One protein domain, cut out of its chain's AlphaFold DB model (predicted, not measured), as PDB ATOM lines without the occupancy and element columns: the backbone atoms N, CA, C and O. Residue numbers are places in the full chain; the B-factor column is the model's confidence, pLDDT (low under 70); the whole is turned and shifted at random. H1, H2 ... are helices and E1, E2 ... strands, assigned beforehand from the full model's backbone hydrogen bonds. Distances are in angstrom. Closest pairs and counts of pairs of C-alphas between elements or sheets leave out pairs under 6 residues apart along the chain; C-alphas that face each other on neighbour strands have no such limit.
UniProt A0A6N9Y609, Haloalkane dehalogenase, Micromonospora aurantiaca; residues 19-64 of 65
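This is residues 19 to 64 of the 65 residues of the protein "Haloalkane dehalogenase" of Micromonospora aurantiaca (UniProt A0A6N9Y609). With little regular structure, this is a two-stranded antiparallel hairpin, E1 and E2, from which a long loop swings out and folds back, bringing the short helix H1 near the end of E2. Residues 43 to 48 of that loop stick out. The printed part has 46 residues, 16 of them in named elements, in the order E1, E2, H1; the class is mixed. It is loose, with a radius of gyration of the C-alphas of 13.1 A and spans of 35 by 27 by 18 A.

E1, residues 22 to 27, and E2, residues 34 to 39, form a hairpin, antiparallel at 147 degrees. N 24 and O 37 are within hydrogen-bond range at 2.9 A, as are N 35 and O 26 at 2.8 A. The closest C-alphas of E2 and H1, residues 60 to 63, are those of Tyr 39 and Ser 60, 7.4 A apart. E1 and H1 are apart. H1 is too short for an O i to N i+4 pair; its one O i to N i+3 pair is within range.

E1 is 16.8 A long from C-alpha 22 at (31.884, 40.120, 35.876), E2 15.6 A, and H1 5.7 A, ending at C-alpha 63 at (26.704, 45.353, 22.128).

The C-alphas farthest apart, of Asp 30 and Pro 44, are 36.4 A apart. The printed part has no cut. The link E2 to H1, 20 residues, is long. No printed residue is under 70 in pLDDT.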
ATOM      1  N   TYR A  19      30.065  49.321  32.054       94.75
ATOM      2  CA  TYR A  19      29.659  48.070  32.685       94.75
ATOM      3  C   TYR A  19      30.774  47.529  33.574       94.75
ATOM      4  O   TYR A  19      31.910  47.374  33.127       94.75
ATOM      5  N   GLU A  20      30.427  47.188  34.813       92.56
ATOM      6  CA  GLU A  20      31.342  46.502  35.724       92.56
ATOM      7  C   GLU A  20      31.681  45.103  35.184       92.56
ATOM      8  O   GLU A  20      30.766  44.343  34.835       92.56
ATOM      9  N   PRO A  21      32.970  44.724  35.108       93.12
ATOM     10  CA  PRO A  21      33.359  43.416  34.611       93.12
ATOM     11  C   PRO A  21      32.944  42.329  35.603       93.12
ATOM     12  O   PRO A  21      33.304  42.360  36.781       93.12
ATOM     13  N   ARG A  22      32.230  41.318  35.108       97.31
ATOM     14  CA  ARG A  22      31.884  40.120  35.876       97.31
ATOM     15  C   ARG A  22      32.584  38.906  35.297       97.31
ATOM     16  O   ARG A  22      32.933  38.879  34.118       97.31
ATOM     17  N   TYR A  23      32.800  37.903  36.141       98.00
ATOM     18  CA  TYR A  23      33.550  36.712  35.770       98.00
ATOM     19  C   TYR A  23      32.866  35.438  36.249       98.00
ATOM     20  O   TYR A  23      32.317  35.401  37.348       98.00
ATOM     21  N   ALA A  24      32.932  34.399  35.424       97.62
ATOM     22  CA  ALA A  24      32.583  33.036  35.793       97.62
ATOM     23  C   ALA A  24      33.824  32.146  35.661       97.62
ATOM     24  O   ALA A  24      34.591  32.288  34.703       97.62
ATOM     25  N   ASP A  25      34.000  31.223  36.601       96.31
ATOM     26  CA  ASP A  25      35.004  30.170  36.492       96.31
ATOM     27  C   ASP A  25      34.401  28.988  35.728       96.31
ATOM     28  O   ASP A  25      33.390  28.417  36.141       96.31
ATOM     29  N   VAL A  26      35.012  28.627  34.598       95.12
ATOM     30  CA  VAL A  26      34.596  27.487  33.769       95.12
ATOM     31  C   VAL A  26      35.685  26.412  33.755       95.12
ATOM     32  O   VAL A  26      36.868  26.759  33.785       95.12
ATOM     33  N   PRO A  27      35.343  25.113  33.712       93.94
ATOM     34  CA  PRO A  27      36.343  24.051  33.627       93.94
ATOM     35  C   PRO A  27      37.233  24.199  32.386       93.94
ATOM     36  O   PRO A  27      36.743  24.516  31.298       93.94
ATOM     37  N   SER A  28      38.537  23.956  32.534       90.38
ATOM     38  CA  SER A  28      39.431  23.835  31.380       90.38
ATOM     39  C   SER A  28      39.194  22.493  30.666       90.38
ATOM     40  O   SER A  28      38.833  21.497  31.293       90.38
ATOM     41  N   GLN A  29      39.385  22.444  29.341       82.88
ATOM     42  CA  GLN A  29      39.215  21.196  28.577       82.88
ATOM     43  C   GLN A  29      40.237  20.114  28.951       82.88
ATOM     44  O   GLN A  29      39.942  18.931  28.820       82.88
ATOM     45  N   ASP A  30      41.409  20.518  29.442       81.12
ATOM     46  CA  ASP A  30      42.499  19.611  29.810       81.12
ATOM     47  C   ASP A  30      42.237  18.912  31.165       81.12
ATOM     48  O   ASP A  30      43.059  18.120  31.614       81.12
ATOM     49  N   GLY A  31      41.113  19.206  31.837       70.69
ATOM     50  CA  GLY A  31      40.714  18.611  33.119       70.69
ATOM     51  C   GLY A  31      41.409  19.211  34.346       70.69
ATOM     52  O   GLY A  31      40.868  19.141  35.447       70.69
ATOM     53  N   ASP A  32      42.549  19.873  34.151       77.81
ATOM     54  CA  ASP A  32      43.293  20.548  35.208       77.81
ATOM     55  C   ASP A  32      42.995  22.061  35.210       77.81
ATOM     56  O   ASP A  32      43.398  22.817  34.318       77.81
ATOM     57  N   GLY A  33      42.278  22.522  36.240       86.31
ATOM     58  CA  GLY A  33      42.049  23.942  36.541       86.31
ATOM     59  C   GLY A  33      40.822  24.593  35.886       86.31
ATOM     60  O   GLY A  33      39.998  23.949  35.237       86.31
ATOM     61  N   THR A  34      40.691  25.908  36.088       93.25
ATOM     62  CA  THR A  34      39.574  26.729  35.593       93.25
ATOM     63  C   THR A  34      40.057  27.863  34.688       93.25
ATOM     64  O   THR A  34      41.170  28.383  34.822       93.25
ATOM     65  N   LEU A  35      39.208  28.263  33.743       94.69
ATOM     66  CA  LEU A  35      39.355  29.471  32.940       94.69
ATOM     67  C   LEU A  35      38.407  30.543  33.474       94.69
ATOM     68  O   LEU A  35      37.263  30.258  33.817       94.69
ATOM     69  N   ARG A  36      38.876  31.791  33.497       96.44
ATOM     70  CA  ARG A  36      38.055  32.945  33.876       96.44
ATOM     71  C   ARG A  36      37.388  33.515  32.626       96.44
ATOM     72  O   ARG A  36      38.089  34.070  31.780       96.44
ATOM     73  N   MET A  37      36.067  33.415  32.529       97.69
ATOM     74  CA  MET A  37      35.275  33.967  31.424       97.69
ATOM     75  C   MET A  37      34.633  35.289  31.844       97.69
ATOM     76  O   MET A  37      33.916  35.329  32.840       97.69
ATOM     77  N   ALA A  38      34.900  36.368  31.104       98.19
ATOM     78  CA  ALA A  38      34.276  37.667  31.345       98.19
ATOM     79  C   ALA A  38      32.859  37.714  30.756       98.19
ATOM     80  O   ALA A  38      32.636  37.220  29.651       98.19
ATOM     81  N   TYR A  39      31.924  38.340  31.467       98.00
ATOM     82  CA  TYR A  39      30.584  38.652  30.971       98.00
ATOM     83  C   TYR A  39      30.115  40.015  31.489       98.00
ATOM     84  O   TYR A  39      30.674  40.568  32.441       98.00
ATOM     85  N   VAL A  40      29.088  40.557  30.838       96.81
ATOM     86  CA  VAL A  40      28.409  41.793  31.235       96.81
ATOM     87  C   VAL A  40      26.981  41.456  31.626       96.81
ATOM     88  O   VAL A  40      26.320  40.659  30.965       96.81
ATOM     89  N   GLU A  41      26.514  42.096  32.688       95.50
ATOM     90  CA  GLU A  41      25.131  42.056  33.139       95.50
ATOM     91  C   GLU A  41      24.628  43.498  33.216       95.50
ATOM     92  O   GLU A  41      25.300  44.365  33.779       95.50
ATOM     93  N   ALA A  42      23.476  43.763  32.607       93.00
ATOM     94  CA  ALA A  42      22.875  45.087  32.553       93.00
ATOM     95  C   ALA A  42      21.350  44.976  32.611       93.00
ATOM     96  O   ALA A  42      20.769  44.018  32.105       93.00
ATOM     97  N   GLY A  43      20.712  45.996  33.183       93.25
ATOM     98  CA  GLY A  43      19.266  46.023  33.387       93.25
ATOM     99  C   GLY A  43      18.820  45.405  34.720       93.25
ATOM    100  O   GLY A  43      19.657  45.087  35.566       93.25
ATOM    101  N   PRO A  44      17.498  45.302  34.946       95.88
ATOM    102  CA  PRO A  44      16.926  44.753  36.176       95.88
ATOM    103  C   PRO A  44      17.232  43.260  36.343       95.88
ATOM    104  O   PRO A  44      17.125  42.493  35.389       95.88
ATOM    105  N   SER A  45      17.541  42.837  37.571       94.62
ATOM    106  CA  SER A  45      17.872  41.440  37.900       94.62
ATOM    107  C   SER A  45      16.696  40.465  37.764       94.62
ATOM    108  O   SER A  45      16.901  39.258  37.696       94.62
ATOM    109  N   ASP A  46      15.466  40.974  37.769       96.69
ATOM    110  CA  ASP A  46      14.211  40.229  37.623       96.69
ATOM    111  C   ASP A  46      13.569  40.401  36.234       96.69
ATOM    112  O   ASP A  46      12.467  39.909  35.982       96.69
ATOM    113  N   GLY A  47      14.255  41.094  35.319       96.62
ATOM    114  CA  GLY A  47      13.797  41.292  33.951       96.62
ATOM    115  C   GLY A  47      13.941  40.032  33.083       96.62
ATOM    116  O   GLY A  47      14.752  39.150  33.377       96.62
ATOM    117  N   PRO A  48      13.195  39.935  31.967       97.31
ATOM    118  CA  PRO A  48      13.429  38.898  30.967       97.31
ATOM    119  C   PRO A  48      14.866  38.950  30.436       97.31
ATOM    120  O   PRO A  48      15.363  40.012  30.060       97.31
ATOM    121  N   VAL A  49      15.521  37.792  30.365       97.56
ATOM    122  CA  VAL A  49      16.918  37.702  29.926       97.56
ATOM    123  C   VAL A  49      17.015  37.795  28.405       97.56
ATOM    124  O   VAL A  49      16.381  37.025  27.681       97.56
ATOM    125  N   VAL A  50      17.885  38.684  27.926       97.94
ATOM    126  CA  VAL A  50      18.358  38.720  26.537       97.94
ATOM    127  C   VAL A  50      19.842  38.367  26.529       97.94
ATOM    128  O   VAL A  50      20.647  39.035  27.172       97.94
ATOM    129  N   LEU A  51      20.208  37.309  25.802       98.00
ATOM    130  CA  LEU A  51      21.589  36.845  25.693       98.00
ATOM    131  C   LEU A  51      22.225  37.346  24.390       98.00
ATOM    132  O   LEU A  51      21.852  36.905  23.304       98.00
ATOM    133  N   CYS A  52      23.221  38.223  24.507       97.81
ATOM    134  CA  CYS A  52      23.981  38.745  23.372       97.81
ATOM    135  C   CYS A  52      25.319  38.005  23.231       97.81
ATOM    136  O   CYS A  52      26.228  38.196  24.038       97.81
ATOM    137  N   LEU A  53      25.446  37.172  22.194       98.31
ATOM    138  CA  LEU A  53      26.659  36.404  21.900       98.31
ATOM    139  C   LEU A  53      27.400  37.018  20.718       98.31
ATOM    140  O   LEU A  53      26.898  37.023  19.596       98.31
ATOM    141  N   HIS A  54      28.602  37.525  20.972       98.06
ATOM    142  CA  HIS A  54      29.433  38.102  19.924       98.06
ATOM    143  C   HIS A  54      30.059  37.007  19.041       98.06
ATOM    144  O   HIS A  54      30.107  35.835  19.411       98.06
ATOM    145  N   GLY A  55      30.576  37.410  17.879       97.31
ATOM    146  CA  GLY A  55      31.338  36.548  16.973       97.31
ATOM    147  C   GLY A  55      32.794  36.991  16.827       97.31
ATOM    148  O   GLY A  55      33.291  37.822  17.592       97.31
ATOM    149  N   GLU A  56      33.459  36.462  15.808       96.88
ATOM    150  CA  GLU A  56      34.850  36.770  15.454       96.88
ATOM    151  C   GLU A  56      34.997  38.166  14.807       96.88
ATOM    152  O   GLU A  56      34.168  38.507  13.957       96.88
ATOM    153  N   PRO A  57      36.032  38.982  15.124       97.38
ATOM    154  CA  PRO A  57      37.013  38.911  16.225       97.38
ATOM    155  C   PRO A  57      36.592  39.780  17.432       97.38
ATOM    156  O   PRO A  57      37.415  40.400  18.108       97.38
ATOM    157  N   SER A  58      35.285  39.960  17.618       98.25
ATOM    158  CA  SER A  58      34.721  40.936  18.554       98.25
ATOM    159  C   SER A  58      34.631  40.398  19.987       98.25
ATOM    160  O   SER A  58      35.024  39.273  20.272       98.25
ATOM    161  N   TRP A  59      34.117  41.224  20.898       98.44
ATOM    162  CA  TRP A  59      33.752  40.856  22.269       98.44
ATOM    163  C   TRP A  59      32.533  41.680  22.711       98.44
ATOM    164  O   TRP A  59      32.021  42.477  21.919       98.44
ATOM    165  N   SER A  60      32.053  41.529  23.954       97.69
ATOM    166  CA  SER A  60      30.819  42.172  24.462       97.69
ATOM    167  C   SER A  60      30.722  43.684  24.224       97.69
ATOM    168  O   SER A  60      29.617  44.206  24.106       97.69
ATOM    169  N   PHE A  61      31.851  44.384  24.071       97.81
ATOM    170  CA  PHE A  61      31.898  45.790  23.654       97.81
ATOM    171  C   PHE A  61      31.098  46.093  22.380       97.81
ATOM    172  O   PHE A  61      30.599  47.208  22.224       97.81
ATOM    173  N   LEU A  62      30.932  45.118  21.479       97.88
ATOM    174  CA  LEU A  62      30.101  45.241  20.280       97.88
ATOM    175  C   LEU A  62      28.651  45.640  20.602       97.88
ATOM    176  O   LEU A  62      28.073  46.422  19.856       97.88
ATOM    177  N   TYR A  63      28.102  45.160  21.720       96.88
ATOM    178  CA  TYR A  63      26.704  45.353  22.128       96.88
ATOM    179  C   TYR A  63      26.484  46.533  23.073       96.88
ATOM    180  O   TYR A  63      25.454  46.623  23.731       96.88
ATOM    181  N   ARG A  64      27.454  47.443  23.185       95.94
ATOM    182  CA  ARG A  64      27.356  48.596  24.094       95.94
ATOM    183  C   ARG A  64      26.316  49.645  23.669       95.94
ATOM    184  O   ARG A  64      26.141  50.645  24.358       95.94
TER     185      ARG A  64